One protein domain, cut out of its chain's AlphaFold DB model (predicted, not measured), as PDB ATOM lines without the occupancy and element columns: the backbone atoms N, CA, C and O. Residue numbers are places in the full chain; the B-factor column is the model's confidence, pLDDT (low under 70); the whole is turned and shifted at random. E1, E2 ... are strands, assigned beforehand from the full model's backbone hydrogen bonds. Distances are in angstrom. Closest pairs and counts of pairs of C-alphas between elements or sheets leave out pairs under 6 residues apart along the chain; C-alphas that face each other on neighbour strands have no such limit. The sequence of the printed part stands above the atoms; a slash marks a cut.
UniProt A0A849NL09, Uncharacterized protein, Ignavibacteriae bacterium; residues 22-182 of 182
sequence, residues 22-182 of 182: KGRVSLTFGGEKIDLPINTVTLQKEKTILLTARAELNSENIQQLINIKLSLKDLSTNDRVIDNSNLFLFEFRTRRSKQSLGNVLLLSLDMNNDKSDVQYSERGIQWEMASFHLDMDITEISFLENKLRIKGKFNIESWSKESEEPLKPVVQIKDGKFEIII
ATOM      1  N   LYS A  22      -0.629  29.920   8.046       66.25
ATOM      2  CA  LYS A  22      -1.493  29.197   7.089       66.25
ATOM      3  C   LYS A  22      -0.786  28.914   5.753       66.25
ATOM      4  O   LYS A  22      -1.448  28.623   4.762       66.25
ATOM      5  N   GLY A  23       0.540  29.073   5.726       70.94
ATOM      6  CA  GLY A  23       1.364  28.907   4.546       70.94
ATOM      7  C   GLY A  23       1.762  30.214   3.860       70.94
ATOM      8  O   GLY A  23       1.650  31.301   4.432       70.94
ATOM      9  N   ARG A  24       2.267  30.110   2.628       83.00
ATOM     10  CA  ARG A  24       2.749  31.247   1.824       83.00
ATOM     11  C   ARG A  24       2.441  31.050   0.344       83.00
ATOM     12  O   ARG A  24       2.430  29.915  -0.135       83.00
ATOM     13  N   VAL A  25       2.262  32.157  -0.371       81.75
ATOM     14  CA  VAL A  25       2.252  32.183  -1.836       81.75
ATOM     15  C   VAL A  25       3.438  33.003  -2.311       81.75
ATOM     16  O   VAL A  25       3.597  34.168  -1.948       81.75
ATOM     17  N   SER A  26       4.264  32.383  -3.143       81.81
ATOM     18  CA  SER A  26       5.368  33.037  -3.832       81.81
ATOM     19  C   SER A  26       5.074  33.108  -5.325       81.81
ATOM     20  O   SER A  26       4.760  32.090  -5.938       81.81
ATOM     21  N   LEU A  27       5.242  34.291  -5.913       82.00
ATOM     22  CA  LEU A  27       5.214  34.516  -7.357       82.00
ATOM     23  C   LEU A  27       6.548  35.089  -7.818       82.00
ATOM     24  O   LEU A  27       7.171  35.893  -7.123       82.00
ATOM     25  N   THR A  28       7.011  34.667  -8.990       80.12
ATOM     26  CA  THR A  28       8.221  35.214  -9.612       80.12
ATOM     27  C   THR A  28       7.990  35.429 -11.094       80.12
ATOM     28  O   THR A  28       7.633  34.483 -11.791       80.12
ATOM     29  N   PHE A  29       8.203  36.655 -11.566       72.00
ATOM     30  CA  PHE A  29       8.152  37.028 -12.979       72.00
ATOM     31  C   PHE A  29       8.937  38.328 -13.203       72.00
ATOM     32  O   PHE A  29       9.078  39.136 -12.287       72.00
ATOM     33  N   GLY A  30       9.498  38.521 -14.402       66.88
ATOM     34  CA  GLY A  30      10.238  39.750 -14.736       66.88
ATOM     35  C   GLY A  30      11.455  40.040 -13.839       66.88
ATOM     36  O   GLY A  30      11.865  41.187 -13.720       66.88
ATOM     37  N   GLY A  31      12.012  39.019 -13.177       69.94
ATOM     38  CA  GLY A  31      13.116  39.160 -12.219       69.94
ATOM     39  C   GLY A  31      12.700  39.578 -10.801       69.94
ATOM     40  O   GLY A  31      13.541  39.560  -9.903       69.94
ATOM     41  N   GLU A  32      11.426  39.893 -10.562       73.38
ATOM     42  CA  GLU A  32      10.910  40.210  -9.229       73.38
ATOM     43  C   GLU A  32      10.299  38.971  -8.566       73.38
ATOM     44  O   GLU A  32       9.573  38.200  -9.198       73.38
ATOM     45  N   LYS A  33      10.579  38.784  -7.269       80.50
ATOM     46  CA  LYS A  33       9.912  37.789  -6.420       80.50
ATOM     47  C   LYS A  33       9.022  38.497  -5.408       80.50
ATOM     48  O   LYS A  33       9.480  39.381  -4.685       80.50
ATOM     49  N   ILE A  34       7.779  38.047  -5.312       80.56
ATOM     50  CA  ILE A  34       6.811  38.475  -4.305       80.56
ATOM     51  C   ILE A  34       6.478  37.254  -3.461       80.56
ATOM     52  O   ILE A  34       6.135  36.208  -4.004       80.56
ATOM     53  N   ASP A  35       6.632  37.373  -2.147       84.06
ATOM     54  CA  ASP A  35       6.431  36.288  -1.189       84.06
ATOM     55  C   ASP A  35       5.504  36.803  -0.090       84.06
ATOM     56  O   ASP A  35       5.885  37.695   0.671       84.06
ATOM     57  N   LEU A  36       4.265  36.310  -0.070       81.94
ATOM     58  CA  LEU A  36       3.223  36.778   0.838       81.94
ATOM     59  C   LEU A  36       2.747  35.633   1.741       81.94
ATOM     60  O   LEU A  36       2.510  34.523   1.247       81.94
ATOM     61  N   PRO A  37       2.555  35.881   3.048       77.44
ATOM     62  CA  PRO A  37       1.921  34.906   3.925       77.44
ATOM     63  C   PRO A  37       0.458  34.721   3.521       77.44
ATOM     64  O   PRO A  37      -0.226  35.683   3.172       77.44
ATOM     65  N   ILE A  38      -0.044  33.489   3.583       76.94
ATOM     66  CA  ILE A  38      -1.455  33.229   3.307       76.94
ATOM     67  C   ILE A  38      -2.293  33.677   4.505       76.94
ATOM     68  O   ILE A  38      -2.125  33.195   5.625       76.94
ATOM     69  N   ASN A  39      -3.250  34.568   4.261       74.75
ATOM     70  CA  ASN A  39      -4.226  34.994   5.263       74.75
ATOM     71  C   ASN A  39      -5.405  34.014   5.320       74.75
ATOM     72  O   ASN A  39      -5.952  33.761   6.400       74.75
ATOM     73  N   THR A  40      -5.775  33.433   4.173       68.88
ATOM     74  CA  THR A  40      -6.917  32.521   4.045       68.88
ATOM     75  C   THR A  40      -6.617  31.399   3.057       68.88
ATOM     76  O   THR A  40      -6.344  31.662   1.884       68.88
ATOM     77  N   VAL A  41      -6.736  30.157   3.534       65.38
ATOM     78  CA  VAL A  41      -6.883  28.963   2.696       65.38
ATOM     79  C   VAL A  41      -8.281  28.416   2.917       65.38
ATOM     80  O   VAL A  41      -8.663  28.159   4.060       65.38
ATOM     81  N   THR A  42      -9.021  28.211   1.836       67.62
ATOM     82  CA  THR A  42     -10.305  27.511   1.878       67.62
ATOM     83  C   THR A  42     -10.232  26.303   0.962       67.62
ATOM     84  O   THR A  42      -9.907  26.445  -0.217       67.62
ATOM     85  N   LEU A  43     -10.553  25.134   1.518       66.56
ATOM     86  CA  LEU A  43     -10.772  23.898   0.782       66.56
ATOM     87  C   LEU A  43     -12.232  23.490   0.978       66.56
ATOM     88  O   LEU A  43     -12.635  23.128   2.082       66.56
ATOM     89  N   GLN A  44     -13.031  23.582  -0.079       67.00
ATOM     90  CA  GLN A  44     -14.428  23.144  -0.068       67.00
ATOM     91  C   GLN A  44     -14.579  21.949  -0.998       67.00
ATOM     92  O   GLN A  44     -14.128  21.998  -2.141       67.00
ATOM     93  N   LYS A  45     -15.201  20.877  -0.499       59.19
ATOM     94  CA  LYS A  45     -15.539  19.695  -1.287       59.19
ATOM     95  C   LYS A  45     -17.053  19.606  -1.417       59.19
ATOM     96  O   LYS A  45     -17.734  19.274  -0.451       59.19
ATOM     97  N   GLU A  46     -17.545  19.882  -2.618       64.38
ATOM     98  CA  GLU A  46     -18.915  19.559  -3.024       64.38
ATOM     99  C   GLU A  46     -18.864  18.599  -4.221       64.38
ATOM    100  O   GLU A  46     -18.457  17.455  -4.054       64.38
ATOM    101  N   LYS A  47     -19.223  19.053  -5.430       60.44
ATOM    102  CA  LYS A  47     -19.036  18.308  -6.696       60.44
ATOM    103  C   LYS A  47     -17.648  18.508  -7.323       60.44
ATOM    104  O   LYS A  47     -17.297  17.843  -8.289       60.44
ATOM    105  N   THR A  48     -16.906  19.492  -6.825       62.59
ATOM    106  CA  THR A  48     -15.527  19.824  -7.201       62.59
ATOM    107  C   THR A  48     -14.773  20.227  -5.939       62.59
ATOM    108  O   THR A  48     -15.388  20.585  -4.926       62.59
ATOM    109  N   ILE A  49     -13.446  20.155  -5.992       64.06
ATOM    110  CA  ILE A  49     -12.577  20.661  -4.938       64.06
ATOM    111  C   ILE A  49     -12.230  22.100  -5.293       64.06
ATOM    112  O   ILE A  49     -11.555  22.360  -6.286       64.06
ATOM    113  N   LEU A  50     -12.690  23.041  -4.473       68.56
ATOM    114  CA  LEU A  50     -12.341  24.445  -4.623       68.56
ATOM    115  C   LEU A  50     -11.187  24.790  -3.686       68.56
ATOM    116  O   LEU A  50     -11.362  24.784  -2.466       68.56
ATOM    117  N   LEU A  51     -10.037  25.129  -4.264       70.94
ATOM    118  CA  LEU A  51      -8.892  25.674  -3.548       70.94
ATOM    119  C   LEU A  51      -8.874  27.192  -3.715       70.94
ATOM    120  O   LEU A  51      -8.803  27.698  -4.832       70.94
ATOM    121  N   THR A  52      -8.922  27.925  -2.606       72.25
ATOM    122  CA  THR A  52      -8.698  29.378  -2.596       72.25
ATOM    123  C   THR A  52      -7.519  29.695  -1.696       72.25
ATOM    124  O   THR A  52      -7.557  29.358  -0.514       72.25
ATOM    125  N   ALA A  53      -6.500  30.355  -2.237       74.94
ATOM    126  CA  ALA A  53      -5.360  30.873  -1.498       74.94
ATOM    127  C   ALA A  53      -5.309  32.394  -1.667       74.94
ATOM    128  O   ALA A  53      -5.082  32.897  -2.768       74.94
ATOM    129  N   ARG A  54      -5.523  33.120  -0.567       80.69
ATOM    130  CA  ARG A  54      -5.435  34.583  -0.525       80.69
ATOM    131  C   ARG A  54      -4.305  35.012   0.396       80.69
ATOM    132  O   ARG A  54      -4.329  34.712   1.590       80.69
ATOM    133  N   ALA A  55      -3.356  35.744  -0.167       78.62
ATOM    134  CA  ALA A  55      -2.207  36.303   0.517       78.62
ATOM    135  C   ALA A  55      -2.183  37.821   0.301       78.62
ATOM    136  O   ALA A  55      -2.227  38.299  -0.831       78.62
ATOM    137  N   GLU A  56      -2.165  38.582   1.384       80.69
ATOM    138  CA  GLU A  56      -2.310  40.030   1.398       80.69
ATOM    139  C   GLU A  56      -1.316  40.639   2.387       80.69
ATOM    140  O   GLU A  56      -1.250  40.251   3.556       80.69
ATOM    141  N   LEU A  57      -0.552  41.620   1.913       79.44
ATOM    142  CA  LEU A  57       0.315  42.457   2.732       79.44
ATOM    143  C   LEU A  57      -0.153  43.899   2.595       79.44
ATOM    144  O   LEU A  57      -0.076  44.484   1.517       79.44
ATOM    145  N   ASN A  58      -0.602  44.475   3.703       77.31
ATOM    146  CA  ASN A  58      -0.958  45.882   3.791       77.31
ATOM    147  C   ASN A  58      -0.087  46.528   4.871       77.31
ATOM    148  O   ASN A  58      -0.252  46.268   6.061       77.31
ATOM    149  N   SER A  59       0.888  47.317   4.437       78.38
ATOM    150  CA  SER A  59       1.802  48.078   5.288       78.38
ATOM    151  C   SER A  59       1.730  49.554   4.914       78.38
ATOM    152  O   SER A  59       1.248  49.895   3.835       78.38
ATOM    153  N   GLU A  60       2.286  50.432   5.752       71.00
ATOM    154  CA  GLU A  60       2.341  51.879   5.480       71.00
ATOM    155  C   GLU A  60       2.908  52.215   4.090       71.00
ATOM    156  O   GLU A  60       2.560  53.238   3.502       71.00
ATOM    157  N   ASN A  61       3.771  51.346   3.544       76.00
ATOM    158  CA  ASN A  61       4.492  51.604   2.304       76.00
ATOM    159  C   ASN A  61       4.139  50.694   1.125       76.00
ATOM    160  O   ASN A  61       4.549  50.983  -0.001       76.00
ATOM    161  N   ILE A  62       3.425  49.592   1.352       75.69
ATOM    162  CA  ILE A  62       3.186  48.557   0.339       75.69
ATOM    163  C   ILE A  62       1.815  47.921   0.571       75.69
ATOM    164  O   ILE A  62       1.537  47.446   1.671       75.69
ATOM    165  N   GLN A  63       1.008  47.867  -0.488       79.19
ATOM    166  CA  GLN A  63      -0.216  47.078  -0.599       79.19
ATOM    167  C   GLN A  63      -0.015  46.011  -1.669       79.19
ATOM    168  O   GLN A  63       0.235  46.338  -2.828       79.19
ATOM    169  N   GLN A  64      -0.110  44.742  -1.292       81.19
ATOM    170  CA  GLN A  64       0.031  43.607  -2.194       81.19
ATOM    171  C   GLN A  64      -1.068  42.586  -1.931       81.19
ATOM    172  O   GLN A  64      -1.362  42.281  -0.779       81.19
ATOM    173  N   LEU A  65      -1.640  42.048  -3.002       80.19
ATOM    174  CA  LEU A  65      -2.618  40.969  -2.978       80.19
ATOM    175  C   LEU A  65      -2.223  39.932  -4.022       80.19
ATOM    176  O   LEU A  65      -1.988  40.275  -5.181       80.19
ATOM    177  N   ILE A  66      -2.197  38.673  -3.606       79.94
ATOM    178  CA  ILE A  66      -2.202  37.505  -4.476       79.94
ATOM    179  C   ILE A  66      -3.418  36.674  -4.090       79.94
ATOM    180  O   ILE A  66      -3.564  36.262  -2.939       79.94
ATOM    181  N   ASN A  67      -4.298  36.433  -5.048       79.19
ATOM    182  CA  ASN A  67      -5.491  35.630  -4.858       79.19
ATOM    183  C   ASN A  67      -5.571  34.598  -5.981       79.19
ATOM    184  O   ASN A  67      -5.670  34.944  -7.157       79.19
ATOM    185  N   ILE A  68      -5.482  33.329  -5.598       76.00
ATOM    186  CA  ILE A  68      -5.522  32.187  -6.504       76.00
ATOM    187  C   ILE A  68      -6.742  31.353  -6.133       76.00
ATOM    188  O   ILE A  68      -6.855  30.882  -4.999       76.00
ATOM    189  N   LYS A  69      -7.644  31.152  -7.090       75.19
ATOM    190  CA  LYS A  69      -8.813  30.281  -6.962       75.19
ATOM    191  C   LYS A  69      -8.761  29.228  -8.059       75.19
ATOM    192  O   LYS A  69      -8.771  29.573  -9.236       75.19
ATOM    193  N   LEU A  70      -8.726  27.962  -7.665       71.69
ATOM    194  CA  LEU A  70      -8.688  26.813  -8.566       71.69
ATOM    195  C   LEU A  70      -9.862  25.895  -8.250       71.69
ATOM    196  O   LEU A  70     -10.015  25.455  -7.109       71.69
ATOM    197  N   SER A  71     -10.683  25.599  -9.253       70.06
ATOM    198  CA  SER A  71     -11.611  24.471  -9.196       70.06
ATOM    199  C   SER A  71     -10.941  23.257  -9.820       70.06
ATOM    200  O   SER A  71     -10.585  23.269 -10.996       70.06
ATOM    201  N   LEU A  72     -10.765  22.221  -9.011       65.25
ATOM    202  CA  LEU A  72     -10.271  20.925  -9.441       65.25
ATOM    203  C   LEU A  72     -11.464  19.973  -9.519       65.25
ATOM    204  O   LEU A  72     -12.291  19.921  -8.598       65.25
ATOM    205  N   LYS A  73     -11.556  19.191 -10.596       62.00
ATOM    206  CA  LYS A  73     -12.451  18.027 -10.626       62.00
ATOM    207  C   LYS A  73     -12.100  17.080  -9.470       62.00
ATOM    208  O   LYS A  73     -10.972  17.106  -8.977       62.00
ATOM    209  N   ASP A  74     -13.063  16.272  -9.016       56.69
ATOM    210  CA  ASP A  74     -12.816  15.247  -7.995       56.69
ATOM    211  C   ASP A  74     -11.530  14.474  -8.319       56.69
ATOM    212  O   ASP A  74     -11.436  13.805  -9.346       56.69
ATOM    213  N   LEU A  75     -10.525  14.609  -7.450       51.09
ATOM    214  CA  LEU A  75      -9.244  13.929  -7.593       51.09
ATOM    215  C   LEU A  75      -9.483  12.431  -7.379       51.09
ATOM    216  O   LEU A  75      -9.641  11.988  -6.238       51.09
ATOM    217  N   SER A  76      -9.537  11.645  -8.457       49.72
ATOM    218  CA  SER A  76      -9.495  10.187  -8.357       49.72
ATOM    219  C   SER A  76      -8.049   9.703  -8.458       49.72
ATOM    220  O   SER A  76      -7.226  10.276  -9.170       49.72
ATOM    221  N   THR A  77      -7.726   8.605  -7.778       45.62
ATOM    222  CA  THR A  77      -6.396   7.973  -7.862       45.62
ATOM    223  C   THR A  77      -6.067   7.429  -9.257       45.62
ATOM    224  O   THR A  77      -4.947   6.978  -9.484       45.62
ATOM    225  N   ASN A  78      -7.036   7.435 -10.177       47.94
ATOM    226  CA  ASN A  78      -6.900   6.918 -11.535       47.94
ATOM    227  C   ASN A  78      -6.650   8.023 -12.569       47.94
ATOM    228  O   ASN A  78      -6.273   7.714 -13.701       47.94
ATOM    229  N   ASP A  79      -6.826   9.290 -12.196       45.47
ATOM    230  CA  ASP A  79      -6.660  10.410 -13.112       45.47
ATOM    231  C   ASP A  79      -5.196  10.859 -13.139       45.47
ATOM    232  O   ASP A  79      -4.601  11.223 -12.127       45.47
ATOM    233  N   ARG A  80      -4.588  10.806 -14.330       42.34
ATOM    234  CA  ARG A  80      -3.198  11.244 -14.566       42.34
ATOM    235  C   ARG A  80      -3.087  12.713 -14.969       42.34
ATOM    236  O   ARG A  80      -1.978  13.224 -15.085       42.34
ATOM    237  N   VAL A  81      -4.217  13.366 -15.220       44.22
ATOM    238  CA  VAL A  81      -4.294  14.746 -15.694       44.22
ATOM    239  C   VAL A  81      -5.274  15.485 -14.798       44.22
ATOM    240  O   VAL A  81      -6.411  15.053 -14.627       44.22
ATOM    241  N   ILE A  82      -4.807  16.581 -14.204       48.03
ATOM    242  CA  ILE A  82      -5.644  17.482 -13.420       48.03
ATOM    243  C   ILE A  82      -6.413  18.345 -14.418       48.03
ATOM    244  O   ILE A  82      -5.826  19.177 -15.105       48.03
ATOM    245  N   ASP A  83      -7.717  18.109 -14.520       51.09
ATOM    246  CA  ASP A  83      -8.609  18.925 -15.336       51.09
ATOM    247  C   ASP A  83      -9.068  20.152 -14.524       51.09
ATOM    248  O   ASP A  83      -9.804  20.022 -13.541       51.09
ATOM    249  N   ASN A  84      -8.595  21.339 -14.916       53.00
ATOM    250  CA  ASN A  84      -8.888  22.633 -14.279       53.00
ATOM    251  C   ASN A  84     -10.145  23.307 -14.883       53.00
ATOM    252  O   ASN A  84     -10.226  24.533 -14.959       53.00
ATOM    253  N   SER A  85     -11.114  22.521 -15.361       53.69
ATOM    254  CA  SER A  85     -12.087  22.937 -16.385       53.69
ATOM    255  C   SER A  85     -13.134  23.982 -15.993       53.69
ATOM    256  O   SER A  85     -13.808  24.494 -16.880       53.69
ATOM    257  N   ASN A  86     -13.359  24.277 -14.707       62.94
ATOM    258  CA  ASN A  86     -14.603  24.963 -14.316       62.94
ATOM    259  C   ASN A  86     -14.420  26.399 -13.816       62.94
ATOM    260  O   ASN A  86     -15.290  27.236 -14.052       62.94
ATOM    261  N   LEU A  87     -13.334  26.701 -13.100       63.25
ATOM    262  CA  LEU A  87     -13.091  28.043 -12.567       63.25
ATOM    263  C   LEU A  87     -11.606  28.254 -12.273       63.25
ATOM    264  O   LEU A  87     -11.012  27.510 -11.487       63.25
ATOM    265  N   PHE A  88     -11.055  29.328 -12.830       71.00
ATOM    266  CA  PHE A  88      -9.705  29.799 -12.555       71.00
ATOM    267  C   PHE A  88      -9.736  31.306 -12.289       71.00
ATOM    268  O   PHE A  88     -10.164  32.089 -13.134       71.00
ATOM    269  N   LEU A  89      -9.268  31.728 -11.116       70.12
ATOM    270  CA  LEU A  89      -8.982  33.132 -10.833       70.12
ATOM    271  C   LEU A  89      -7.527  33.247 -10.417       70.12
ATOM    272  O   LEU A  89      -7.099  32.619  -9.448       70.12
ATOM    273  N   PHE A  90      -6.803  34.106 -11.111       74.00
ATOM    274  CA  PHE A  90      -5.503  34.577 -10.698       74.00
ATOM    275  C   PHE A  90      -5.534  36.093 -10.661       74.00
ATOM    276  O   PHE A  90      -5.665  36.771 -11.678       74.00
ATOM    277  N   GLU A  91      -5.424  36.630  -9.461       77.81
ATOM    278  CA  GLU A  91      -5.425  38.057  -9.228       77.81
ATOM    279  C   GLU A  91      -4.157  38.448  -8.490       77.81
ATOM    280  O   GLU A  91      -3.838  37.940  -7.413       77.81
ATOM    281  N   PHE A  92      -3.459  39.404  -9.079       78.19
ATOM    282  CA  PHE A  92      -2.292  40.039  -8.523       78.19
ATOM    283  C   PHE A  92      -2.488  41.553  -8.527       78.19
ATOM    284  O   PHE A  92      -2.779  42.169  -9.554       78.19
ATOM    285  N   ARG A  93      -2.304  42.175  -7.366       78.00
ATOM    286  CA  ARG A  93      -2.296  43.632  -7.228       78.00
ATOM    287  C   ARG A  93      -1.096  44.040  -6.399       78.00
ATOM    288  O   ARG A  93      -0.836  43.449  -5.355       78.00
ATOM    289  N   THR A  94      -0.388  45.073  -6.831       76.69
ATOM    290  CA  THR A  94       0.701  45.677  -6.063       76.69
ATOM    291  C   THR A  94       0.654  47.189  -6.183       76.69
ATOM    292  O   THR A  94       0.478  47.745  -7.264       76.69
ATOM    293  N   ARG A  95       0.828  47.884  -5.067       75.00
ATOM    294  CA  ARG A  95       0.927  49.338  -5.006       75.00
ATOM    295  C   ARG A  95       1.931  49.717  -3.929       75.00
ATOM    296  O   ARG A  95       1.835  49.249  -2.799       75.00
ATOM    297  N   ARG A  96       2.892  50.577  -4.261       71.19
ATOM    298  CA  ARG A  96       3.826  51.158  -3.282       71.19
ATOM    299  C   ARG A  96       3.355  52.567  -2.915       71.19
ATOM    300  O   ARG A  96       2.898  53.287  -3.792       71.19
ATOM    301  N   SER A  97       3.479  52.984  -1.653       60.12
ATOM    302  CA  SER A  97       2.951  54.262  -1.126       60.12
ATOM    303  C   SER A  97       3.438  55.502  -1.876       60.12
ATOM    304  O   SER A  97       2.719  56.491  -1.976       60.12
ATOM    305  N   LYS A  98       4.646  55.447  -2.449       57.78
ATOM    306  CA  LYS A  98       5.224  56.525  -3.267       57.78
ATOM    307  C   LYS A  98       4.706  56.557  -4.712       57.78
ATOM    308  O   LYS A  98       5.091  57.445  -5.464       57.78
ATOM    309  N   GLN A  99       3.874  55.600  -5.115       60.94
ATOM    310  CA  GLN A  99       3.260  55.535  -6.437       60.94
ATOM    311  C   GLN A  99       1.757  55.814  -6.312       60.94
ATOM    312  O   GLN A  99       1.024  55.112  -5.610       60.94
ATOM    313  N   SER A 100       1.277  56.844  -7.016       58.47
ATOM    314  CA  SER A 100      -0.158  57.144  -7.104       58.47
ATOM    315  C   SER A 100      -0.937  55.978  -7.723       58.47
ATOM    316  O   SER A 100      -2.074  55.731  -7.320       58.47
ATOM    317  N   LEU A 101      -0.292  55.229  -8.623       62.53
ATOM    318  CA  LEU A 101      -0.856  54.158  -9.436       62.53
ATOM    319  C   LEU A 101      -0.097  52.843  -9.180       62.53
ATOM    320  O   LEU A 101       1.129  52.844  -9.088       62.53
ATOM    321  N   GLY A 102      -0.826  51.736  -9.015       63.72
ATOM    322  CA  GLY A 102      -0.258  50.401  -8.780       63.72
ATOM    323  C   GLY A 102      -0.164  49.566 -10.058       63.72
ATOM    324  O   GLY A 102      -0.721  49.948 -11.084       63.72
ATOM    325  N   ASN A 103       0.504  48.416  -9.973       73.12
ATOM    326  CA  ASN A 103       0.433  47.402 -11.019       73.12
ATOM    327  C   ASN A 103      -0.676  46.403 -10.673       73.12
ATOM    328  O   ASN A 103      -0.767  45.921  -9.539       73.12
ATOM    329  N   VAL A 104      -1.511  46.092 -11.655       73.38
ATOM    330  CA  VAL A 104      -2.619  45.143 -11.539       73.38
ATOM    331  C   VAL A 104      -2.474  44.115 -12.646       73.38
ATOM    332  O   VAL A 104      -2.248  44.468 -13.797       73.38
ATOM    333  N   LEU A 105      -2.618  42.846 -12.298       73.19
ATOM    334  CA  LEU A 105      -2.816  41.757 -13.237       73.19
ATOM    335  C   LEU A 105      -3.977  40.919 -12.715       73.19
ATOM    336  O   LEU A 105      -3.849  40.213 -11.717       73.19
ATOM    337  N   LEU A 106      -5.118  41.023 -13.379       75.25
ATOM    338  CA  LEU A 106      -6.306  40.238 -13.100       75.25
ATOM    339  C   LEU A 106      -6.552  39.320 -14.286       75.25
ATOM    340  O   LEU A 106      -6.743  39.799 -15.398       75.25
ATOM    341  N   LEU A 107      -6.556  38.019 -14.028       71.00
ATOM    342  CA  LEU A 107      -6.956  36.978 -14.962       71.00
ATOM    343  C   LEU A 107      -8.090  36.185 -14.314       71.00
ATOM    344  O   LEU A 107      -7.868  35.407 -13.386       71.00
ATOM    345  N   SER A 108      -9.310  36.384 -14.789       66.88
ATOM    346  CA  SER A 108     -10.490  35.660 -14.330       66.88
ATOM    347  C   SER A 108     -11.077  34.862 -15.481       66.88
ATOM    348  O   SER A 108     -11.412  35.426 -16.519       66.88
ATOM    349  N   LEU A 109     -11.243  33.560 -15.271       66.25
ATOM    350  CA  LEU A 109     -11.932  32.634 -16.160       66.25
ATOM    351  C   LEU A 109     -13.031  31.919 -15.381       66.25
ATOM    352  O   LEU A 109     -12.758  31.112 -14.488       66.25
ATOM    353  N   ASP A 110     -14.277  32.188 -15.752       65.38
ATOM    354  CA  ASP A 110     -15.443  31.436 -15.305       65.38
ATOM    355  C   ASP A 110     -16.127  30.789 -16.506       65.38
ATOM    356  O   ASP A 110     -16.954  31.401 -17.189       65.38
ATOM    357  N   MET A 111     -15.766  29.528 -16.750       60.50
ATOM    358  CA  MET A 111     -16.308  28.730 -17.851       60.50
ATOM    359  C   MET A 111     -17.770  28.320 -17.618       60.50
ATOM    360  O   MET A 111     -18.425  27.898 -18.561       60.50
ATOM    361  N   ASN A 112     -18.319  28.468 -16.402       65.12
ATOM    362  CA  ASN A 112     -19.743  28.187 -16.162       65.12
ATOM    363  C   ASN A 112     -20.649  29.320 -16.653       65.12
ATOM    364  O   ASN A 112     -21.827  29.097 -16.915       65.12
ATOM    365  N   ASN A 113     -20.109  30.537 -16.715       64.94
ATOM    366  CA  ASN A 113     -20.854  31.745 -17.048       64.94
ATOM    367  C   ASN A 113     -20.376  32.392 -18.356       64.94
ATOM    368  O   ASN A 113     -20.799  33.512 -18.637       64.94
ATOM    369  N   ASP A 114     -19.470  31.743 -19.100       58.78
ATOM    370  CA  ASP A 114     -18.749  32.304 -20.256       58.78
ATOM    371  C   ASP A 114     -18.166  33.703 -19.975       58.78
ATOM    372  O   ASP A 114     -18.077  34.570 -20.847       58.78
ATOM    373  N   LYS A 115     -17.788  33.953 -18.716       59.69
ATOM    374  CA  LYS A 115     -17.264  35.241 -18.262       59.69
ATOM    375  C   LYS A 115     -15.765  35.126 -18.081       59.69
ATOM    376  O   LYS A 115     -15.283  34.466 -17.164       59.69
ATOM    377  N   SER A 116     -15.033  35.831 -18.931       64.94
ATOM    378  CA  SER A 116     -13.613  36.092 -18.743       64.94
ATOM    379  C   SER A 116     -13.393  37.580 -18.509       64.94
ATOM    380  O   SER A 116     -13.919  38.394 -19.266       64.94
ATOM    381  N   ASP A 117     -12.605  37.932 -17.498       68.88
ATOM    382  CA  ASP A 117     -12.150  39.305 -17.274       68.88
ATOM    383  C   ASP A 117     -10.630  39.302 -17.194       68.88
ATOM    384  O   ASP A 117     -10.035  38.534 -16.435       68.88
ATOM    385  N   VAL A 118     -10.008  40.132 -18.022       68.12
ATOM    386  CA  VAL A 118      -8.559  40.251 -18.099       68.12
ATOM    387  C   VAL A 118      -8.220  41.718 -18.077       68.12
ATOM    388  O   VAL A 118      -8.549  42.467 -18.997       68.12
ATOM    389  N   GLN A 119      -7.543  42.120 -17.011       74.06
ATOM    390  CA  GLN A 119      -7.118  43.493 -16.821       74.06
ATOM    391  C   GLN A 119      -5.642  43.494 -16.493       74.06
ATOM    392  O   GLN A 119      -5.177  42.783 -15.598       74.06
ATOM    393  N   TYR A 120      -4.913  44.334 -17.207       72.31
ATOM    394  CA  TYR A 120      -3.552  44.663 -16.860       72.31
ATOM    395  C   TYR A 120      -3.450  46.164 -16.658       72.31
ATOM    396  O   TYR A 120      -4.012  46.953 -17.423       72.31
ATOM    397  N   SER A 121      -2.732  46.548 -15.612       74.31
ATOM    398  CA  SER A 121      -2.311  47.916 -15.416       74.31
ATOM    399  C   SER A 121      -0.858  47.965 -14.989       74.31
ATOM    400  O   SER A 121      -0.450  47.253 -14.072       74.31
ATOM    401  N   GLU A 122      -0.090  48.835 -15.638       71.69
ATOM    402  CA  GLU A 122       1.266  49.181 -15.236       71.69
ATOM    403  C   GLU A 122       1.345  50.692 -15.088       71.69
ATOM    404  O   GLU A 122       0.974  51.434 -16.001       71.69
ATOM    405  N   ARG A 123       1.798  51.170 -13.923       70.00
ATOM    406  CA  ARG A 123       1.916  52.615 -13.642       70.00
ATOM    407  C   ARG A 123       0.611  53.388 -13.922       70.00
ATOM    408  O   ARG A 123       0.652  54.579 -14.212       70.00
ATOM    409  N   GLY A 124      -0.533  52.704 -13.814       66.38
ATOM    410  CA  GLY A 124      -1.882  53.241 -13.997       66.38
ATOM    411  C   GLY A 124      -2.348  53.460 -15.428       66.38
ATOM    412  O   GLY A 124      -3.438  53.992 -15.612       66.38
ATOM    413  N   ILE A 125      -1.582  53.022 -16.427       69.56
ATOM    414  CA  ILE A 125      -2.163  52.756 -17.742       69.56
ATOM    415  C   ILE A 125      -2.983  51.484 -17.576       69.56
ATOM    416  O   ILE A 125      -2.453  50.491 -17.086       69.56
ATOM    417  N   GLN A 126      -4.275  51.533 -17.881       74.38
ATOM    418  CA  GLN A 126      -5.162  50.376 -17.858       74.38
ATOM    419  C   GLN A 126      -5.483  50.028 -19.300       74.38
ATOM    420  O   GLN A 126      -5.911  50.898 -20.049       74.38
ATOM    421  N   TRP A 127      -5.286  48.769 -19.667       72.62
ATOM    422  CA  TRP A 127      -5.627  48.299 -21.001       72.62
ATOM    423  C   TRP A 127      -6.842  47.382 -20.936       72.62
ATOM    424  O   TRP A 127      -6.859  46.429 -20.148       72.62
ATOM    425  N   GLU A 128      -7.826  47.618 -21.804       72.44
ATOM    426  CA  GLU A 128      -8.877  46.636 -22.051       72.44
ATOM    427  C   GLU A 128      -8.334  45.522 -22.960       72.44
ATOM    428  O   GLU A 128      -7.816  45.762 -24.060       72.44
ATOM    429  N   MET A 129      -8.413  44.278 -22.486       76.31
ATOM    430  CA  MET A 129      -7.888  43.120 -23.205       76.31
ATOM    431  C   MET A 129      -8.916  42.585 -24.204       76.31
ATOM    432  O   MET A 129     -10.086  42.385 -23.883       76.31
ATOM    433  N   ALA A 130      -8.473  42.350 -25.437       72.50
ATOM    434  CA  ALA A 130      -9.249  41.685 -26.478       72.50
ATOM    435  C   ALA A 130      -9.229  40.166 -26.292       72.50
ATOM    436  O   ALA A 130     -10.243  39.497 -26.465       72.50
ATOM    437  N   SER A 131      -8.059  39.627 -25.964       73.31
ATOM    438  CA  SER A 131      -7.847  38.204 -25.725       73.31
ATOM    439  C   SER A 131      -6.596  37.998 -24.880       73.31
ATOM    440  O   SER A 131      -5.776  38.907 -24.712       73.31
ATOM    441  N   PHE A 132      -6.446  36.793 -24.349       77.00
ATOM    442  CA  PHE A 132      -5.242  36.381 -23.655       77.00
ATOM    443  C   PHE A 132      -4.999  34.889 -23.841       77.00
ATOM    444  O   PHE A 132      -5.913  34.115 -24.125       77.00
ATOM    445  N   HIS A 133      -3.751  34.505 -23.645       73.69
ATOM    446  CA  HIS A 133      -3.285  33.141 -23.590       73.69
ATOM    447  C   HIS A 133      -2.584  32.946 -22.248       73.69
ATOM    448  O   HIS A 133      -1.641  33.670 -21.931       73.69
ATOM    449  N   LEU A 134      -3.070  31.993 -21.456       77.50
ATOM    450  CA  LEU A 134      -2.438  31.548 -20.221       77.50
ATOM    451  C   LEU A 134      -2.036  30.088 -20.405       77.50
ATOM    452  O   LEU A 134      -2.894  29.217 -20.527       77.50
ATOM    453  N   ASP A 135      -0.737  29.845 -20.381       74.69
ATOM    454  CA  ASP A 135      -0.168  28.512 -20.246       74.69
ATOM    455  C   ASP A 135       0.217  28.327 -18.778       74.69
ATOM    456  O   ASP A 135       0.924  29.167 -18.220       74.69
ATOM    457  N   MET A 136      -0.284  27.281 -18.126       75.50
ATOM    458  CA  MET A 136       0.013  26.981 -16.728       75.50
ATOM    459  C   MET A 136       0.275  25.489 -16.562       75.50
ATOM    460  O   MET A 136      -0.573  24.662 -16.889       75.50
ATOM    461  N   ASP A 137       1.420  25.166 -15.970       72.50
ATOM    462  CA  ASP A 137       1.858  23.795 -15.739       72.50
ATOM    463  C   ASP A 137       2.163  23.568 -14.256       72.50
ATOM    464  O   ASP A 137       2.969  24.287 -13.652       72.50
ATOM    465  N   ILE A 138       1.525  22.561 -13.657       76.12
ATOM    466  CA  ILE A 138       1.821  22.128 -12.290       76.12
ATOM    467  C   ILE A 138       3.002  21.161 -12.350       76.12
ATOM    468  O   ILE A 138       2.865  19.980 -12.649       76.12
ATOM    469  N   THR A 139       4.177  21.668 -11.994       80.69
ATOM    470  CA  THR A 139       5.434  20.911 -12.052       80.69
ATOM    471  C   THR A 139       5.663  19.990 -10.852       80.69
ATOM    472  O   THR A 139       6.449  19.050 -10.946       80.69
ATOM    473  N   GLU A 140       5.043  20.273  -9.703       79.00
ATOM    474  CA  GLU A 140       5.225  19.474  -8.486       79.00
ATOM    475  C   GLU A 140       4.016  19.603  -7.554       79.00
ATOM    476  O   GLU A 140       3.575  20.713  -7.251       79.00
ATOM    477  N   ILE A 141       3.545  18.466  -7.037       75.56
ATOM    478  CA  ILE A 141       2.667  18.387  -5.866       75.56
ATOM    479  C   ILE A 141       3.348  17.456  -4.862       75.56
ATOM    480  O   ILE A 141       3.594  16.291  -5.171       75.56
ATOM    481  N   SER A 142       3.674  17.957  -3.674       74.75
ATOM    482  CA  SER A 142       4.331  17.175  -2.625       74.75
ATOM    483  C   SER A 142       3.695  17.414  -1.256       74.75
ATOM    484  O   SER A 142       3.242  18.514  -0.944       74.75
ATOM    485  N   PHE A 143       3.645  16.363  -0.433       72.25
ATOM    486  CA  PHE A 143       3.219  16.441   0.963       72.25
ATOM    487  C   PHE A 143       4.410  16.108   1.859       72.25
ATOM    488  O   PHE A 143       4.872  14.967   1.890       72.25
ATOM    489  N   LEU A 144       4.947  17.117   2.542       76.62
ATOM    490  CA  LEU A 144       6.153  17.009   3.364       76.62
ATOM    491  C   LEU A 144       5.945  17.803   4.649       76.62
ATOM    492  O   LEU A 144       5.427  18.914   4.605       76.62
ATOM    493  N   GLU A 145       6.355  17.245   5.788       79.31
ATOM    494  CA  GLU A 145       6.305  17.941   7.087       79.31
ATOM    495  C   GLU A 145       4.907  18.493   7.441       79.31
ATOM    496  O   GLU A 145       4.777  19.593   7.976       79.31
ATOM    497  N   ASN A 146       3.853  17.730   7.126       73.75
ATOM    498  CA  ASN A 146       2.445  18.122   7.287       73.75
ATOM    499  C   ASN A 146       2.023  19.361   6.479       73.75
ATOM    500  O   ASN A 146       1.045  20.012   6.836       73.75
ATOM    501  N   LYS A 147       2.742  19.675   5.397       73.88
ATOM    502  CA  LYS A 147       2.422  20.768   4.477       73.88
ATOM    503  C   LYS A 147       2.177  20.238   3.076       73.88
ATOM    504  O   LYS A 147       2.936  19.401   2.579       73.88
ATOM    505  N   LEU A 148       1.146  20.762   2.425       74.81
ATOM    506  CA  LEU A 148       0.909  20.564   1.002       74.81
ATOM    507  C   LEU A 148       1.659  21.647   0.229       74.81
ATOM    508  O   LEU A 148       1.408  22.839   0.396       74.81
ATOM    509  N   ARG A 149       2.575  21.230  -0.640       79.25
ATOM    510  CA  ARG A 149       3.333  22.108  -1.526       79.25
ATOM    511  C   ARG A 149       2.899  21.876  -2.962       79.25
ATOM    512  O   ARG A 149       2.967  20.757  -3.460       79.25
ATOM    513  N   ILE A 150       2.503  22.950  -3.632       78.00
ATOM    514  CA  ILE A 150       2.145  22.958  -5.047       78.00
ATOM    515  C   ILE A 150       3.056  23.963  -5.740       78.00
ATOM    516  O   ILE A 150       3.106  25.131  -5.349       78.00
ATOM    517  N   LYS A 151       3.779  23.523  -6.767       81.69
ATOM    518  CA  LYS A 151       4.580  24.401  -7.619       81.69
ATOM    519  C   LYS A 151       4.143  24.297  -9.054       81.69
ATOM    520  O   LYS A 151       3.865  23.205  -9.551       81.69
ATOM    521  N   GLY A 152       4.268  25.407  -9.752       79.62
ATOM    522  CA  GLY A 152       4.124  25.396 -11.186       79.62
ATOM    523  C   GLY A 152       4.805  26.554 -11.870       79.62
ATOM    524  O   GLY A 152       5.446  27.414 -11.252       79.62
ATOM    525  N   LYS A 153       4.667  26.527 -13.185       84.44
ATOM    526  CA  LYS A 153       5.122  27.562 -14.096       84.44
ATOM    527  C   LYS A 153       3.928  28.126 -14.842       84.44
ATOM    528  O   LYS A 153       2.913  27.447 -14.979       84.44
ATOM    529  N   PHE A 154       4.056  29.357 -15.308       78.62
ATOM    530  CA  PHE A 154       3.050  29.962 -16.158       78.62
ATOM    531  C   PHE A 154       3.653  30.943 -17.160       78.62
ATOM    532  O   PHE A 154       4.648  31.611 -16.873       78.62
ATOM    533  N   ASN A 155       3.009  31.055 -18.316       80.81
ATOM    534  CA  ASN A 155       3.256  32.087 -19.311       80.81
ATOM    535  C   ASN A 155       1.941  32.802 -19.609       80.81
ATOM    536  O   ASN A 155       0.893  32.166 -19.689       80.81
ATOM    537  N   ILE A 156       1.998  34.121 -19.762       81.50
ATOM    538  CA  ILE A 156       0.838  34.935 -20.121       81.50
ATOM    539  C   ILE A 156       1.202  35.794 -21.316       81.50
ATOM    540  O   ILE A 156       2.197  36.517 -21.288       81.50
ATOM    541  N   GLU A 157       0.353  35.762 -22.328       83.44
ATOM    542  CA  GLU A 157       0.358  36.721 -23.424       83.44
ATOM    543  C   GLU A 157      -1.027  37.350 -23.504       83.44
ATOM    544  O   GLU A 157      -2.028  36.642 -23.417       83.44
ATOM    545  N   SER A 158      -1.117  38.669 -23.632       81.25
ATOM    546  CA  SER A 158      -2.411  39.327 -23.801       81.25
ATOM    547  C   SER A 158      -2.371  40.416 -24.858       81.25
ATOM    548  O   SER A 158      -1.385  41.140 -25.005       81.25
ATOM    549  N   TRP A 159      -3.470  40.531 -25.597       84.56
ATOM    550  CA  TRP A 159      -3.655  41.483 -26.687       84.56
ATOM    551  C   TRP A 159      -4.719  42.493 -26.281       84.56
ATOM    552  O   TRP A 159      -5.755  42.113 -25.736       84.56
ATOM    553  N   SER A 160      -4.483  43.777 -26.544       82.31
ATOM    554  CA  SER A 160      -5.441  44.839 -26.220       82.31
ATOM    555  C   SER A 160      -6.356  45.146 -27.398       82.31
ATOM    556  O   SER A 160      -5.926  45.090 -28.551       82.31
ATOM    557  N   LYS A 161      -7.601  45.533 -27.094       79.38
ATOM    558  CA  LYS A 161      -8.534  46.111 -28.078       79.38
ATOM    559  C   LYS A 161      -8.045  47.454 -28.627       79.38
ATOM    560  O   LYS A 161      -8.452  47.854 -29.710       79.38
ATOM    561  N   GLU A 162      -7.185  48.129 -27.873       83.38
ATOM    562  CA  GLU A 162      -6.674  49.472 -28.150       83.38
ATOM    563  C   GLU A 162      -5.308  49.443 -28.863       83.38
ATOM    564  O   GLU A 162      -4.740  50.493 -29.147       83.38
ATOM    565  N   SER A 163      -4.752  48.254 -29.137       81.12
ATOM    566  CA  SER A 163      -3.432  48.122 -29.767       81.12
ATOM    567  C   SER A 163      -3.476  48.477 -31.255       81.12
ATOM    568  O   SER A 163      -4.259  47.903 -32.011       81.12
ATOM    569  N   GLU A 164      -2.558  49.340 -31.698       83.62
ATOM    570  CA  GLU A 164      -2.301  49.589 -33.127       83.62
ATOM    571  C   GLU A 164      -1.704  48.353 -33.833       83.62
ATOM    572  O   GLU A 164      -1.837  48.192 -35.045       83.62
ATOM    573  N   GLU A 165      -1.088  47.440 -33.070       85.12
ATOM    574  CA  GLU A 165      -0.528  46.170 -33.541       85.12
ATOM    575  C   GLU A 165      -1.336  44.996 -32.937       85.12
ATOM    576  O   GLU A 165      -0.919  44.412 -31.933       85.12
ATOM    577  N   PRO A 166      -2.499  44.613 -33.505       75.56
ATOM    578  CA  PRO A 166      -3.436  43.673 -32.871       75.56
ATOM    579  C   PRO A 166      -2.907  42.237 -32.752       75.56
ATOM    580  O   PRO A 166      -3.427  41.454 -31.966       75.56
ATOM    581  N   LEU A 167      -1.876  41.878 -33.523       81.56
ATOM    582  CA  LEU A 167      -1.236  40.559 -33.465       81.56
ATOM    583  C   LEU A 167      -0.083  40.496 -32.459       81.56
ATOM    584  O   LEU A 167       0.408  39.408 -32.155       81.56
ATOM    585  N   LYS A 168       0.356  41.638 -31.926       85.56
ATOM    586  CA  LYS A 168       1.444  41.693 -30.960       85.56
ATOM    587  C   LYS A 168       0.878  41.790 -29.546       85.56
ATOM    588  O   LYS A 168       0.045  42.663 -29.290       85.56
ATOM    589  N   PRO A 169       1.318  40.925 -28.621       83.00
ATOM    590  CA  PRO A 169       0.866  41.010 -27.246       83.00
ATOM    591  C   PRO A 169       1.368  42.313 -26.613       83.00
ATOM    592  O   PRO A 169       2.538  42.676 -26.747       83.00
ATOM    593  N   VAL A 170       0.471  43.012 -25.918       82.56
ATOM    594  CA  VAL A 170       0.785  44.220 -25.137       82.56
ATOM    595  C   VAL A 170       1.318  43.872 -23.748       82.56
ATOM    596  O   VAL A 170       2.058  44.658 -23.163       82.56
ATOM    597  N   VAL A 171       0.994  42.678 -23.241       78.75
ATOM    598  CA  VAL A 171       1.577  42.114 -22.019       78.75
ATOM    599  C   VAL A 171       2.161  40.757 -22.346       78.75
ATOM    600  O   VAL A 171       1.498  39.915 -22.952       78.75
ATOM    601  N   GLN A 172       3.398  40.538 -21.912       84.31
ATOM    602  CA  GLN A 172       4.068  39.257 -22.055       84.31
ATOM    603  C   GLN A 172       4.801  38.913 -20.758       84.31
ATOM    604  O   GLN A 172       5.782  39.557 -20.388       84.31
ATOM    605  N   ILE A 173       4.321  37.886 -20.062       81.75
ATOM    606  CA  ILE A 173       4.985  37.287 -18.905       81.75
ATOM    607  C   ILE A 173       5.494  35.922 -19.337       81.75
ATOM    608  O   ILE A 173       4.709  35.038 -19.669       81.75
ATOM    609  N   LYS A 174       6.816  35.756 -19.320       86.56
ATOM    610  CA  LYS A 174       7.487  34.492 -19.629       86.56
ATOM    611  C   LYS A 174       8.148  33.918 -18.392       86.56
ATOM    612  O   LYS A 174       8.625  34.672 -17.540       86.56
ATOM    613  N   ASP A 175       8.184  32.591 -18.329       85.38
ATOM    614  CA  ASP A 175       8.856  31.818 -17.286       85.38
ATOM    615  C   ASP A 175       8.389  32.179 -15.866       85.38
ATOM    616  O   ASP A 175       9.159  32.112 -14.899       85.38
ATOM    617  N   GLY A 176       7.115  32.563 -15.743       80.75
ATOM    618  CA  GLY A 176       6.470  32.821 -14.467       80.75
ATOM    619  C   GLY A 176       6.506  31.568 -13.601       80.75
ATOM    620  O   GLY A 176       6.379  30.448 -14.098       80.75
ATOM    621  N   LYS A 177       6.709  31.732 -12.293       86.31
ATOM    622  CA  LYS A 177       6.720  30.621 -11.330       86.31
ATOM    623  C   LYS A 177       5.800  30.926 -10.170       86.31
ATOM    624  O   LYS A 177       5.786  32.059  -9.683       86.31
ATOM    625  N   PHE A 178       5.090  29.907  -9.703       81.25
ATOM    626  CA  PHE A 178       4.312  29.977  -8.475       81.25
ATOM    627  C   PHE A 178       4.671  28.837  -7.524       81.25
ATOM    628  O   PHE A 178       4.982  27.720  -7.937       81.25
ATOM    629  N   GLU A 179       4.622  29.139  -6.232       82.62
ATOM    630  CA  GLU A 179       4.689  28.163  -5.152       82.62
ATOM    631  C   GLU A 179       3.604  28.496  -4.132       82.62
ATOM    632  O   GLU A 179       3.543  29.619  -3.628       82.62
ATOM    633  N   ILE A 180       2.773  27.505  -3.826       78.19
ATOM    634  CA  ILE A 180       1.766  27.547  -2.774       78.19
ATOM    635  C   ILE A 180       2.177  26.504  -1.738       78.19
ATOM    636  O   ILE A 180       2.370  25.335  -2.071       78.19
ATOM    637  N   ILE A 181       2.336  26.931  -0.492       81.19
ATOM    638  CA  ILE A 181       2.540  26.039   0.653       81.19
ATOM    639  C   ILE A 181       1.353  26.246   1.576       81.19
ATOM    640  O   ILE A 181       1.080  27.400   1.889       81.19
ATOM    641  N   ILE A 182       0.681  25.168   1.980       75.94
ATOM    642  CA  ILE A 182      -0.483  25.138   2.883       75.94
ATOM    643  C   ILE A 182      -0.176  24.196   4.039       75.94
ATOM    644  O   ILE A 182       0.331  23.086   3.752       75.94
TER     645      ILE A 182
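Overview. This is residues 22 to 182 of the 182 residues of an uncharacterized protein of Ignavibacteriae bacterium (UniProt A0A849NL09). Picture a closed, flattened barrel of ten strands: E3 to E7 make one wall, and E8, E9, E10 and E1 make a second wall whose strands cross those of the first. E2 and E8 bend strongly where the sheet turns from one wall to the other, and residues 76 to 81 stick out from the barrel. The 161 printed residues include no named helix and ten named strands, E1 to E10 in order along the chain and round the ring, with E10 beside E1. This all-strand domain is one meander, each strand the antiparallel neighbour of the one before. It is compact, with a radius of gyration of the C-alphas of 16.5 A and spans of 49 by 38 by 27 A.

Arrangement. Begin with the hairpin of E1, residues 24 to 29, and E2, residues 32 to 45, where N 27 and O 34 are 2.8 A apart, within hydrogen-bond range, as are the other N and O pairs named here. E2 bends by 68 degrees at residue 39 and its pairing is staggered: residues 32 to 37 pair with E1, and 38 to 45 with E3, residues 48 to 59, N 42 to O 52 at 3.0 A. E4, residues 62 to 73, is antiparallel to E3 at 176 degrees, N 53 to O 68 at 2.8 A. Next come E5, residues 87 to 96, N 67 to O 91 at 2.8 A; E6, residues 103 to 110, N 90 to O 107 at 2.8 A; and E7, residues 115 to 122, N 106 to O 119 at 2.8 A. E8, residues 125 to 144, is the antiparallel neighbour of E7, N 125 to O 122 at 3.0 A, and bends by 96 degrees at residue 128. Its residues 129 to 144 pair with E9, residues 147 to 160, N 135 to O 155 at 2.9 A. E10, residues 171 to 181, is antiparallel to E9, N 154 to O 176 at 2.8 A, and closes the ring with E1, N 26 to O 179 at 2.9 A. E1 and E3 have 3 pairs of C-alphas within 8 A, and their closest C-alphas, those of Val 25 and Ala 55, are 6.5 A apart.

Along the chain. Find C-alpha 24 at (2.749, 31.247, 1.824), where E1 begins. From first to last C-alpha, E2 measures 34.4 A, E3 35.4 A, E4 36.0 A and E9 39.8 A. E8, the longest, runs 42.3 A from C-alpha 125 at (-2.163, 52.756, -17.742). E10 ends at C-alpha 181, (2.540, 26.039, 0.653).

Size, cuts and confidence. The C-alphas farthest apart, Glu 145 and Glu 164, are 51.9 A apart. The printed part has no cut, and its one long link is E4 to E5. Mean pLDDT of the printed part is 72.5; 49 residues are under 70, among them 40 to 50, 72 to 87 and 108 to 118.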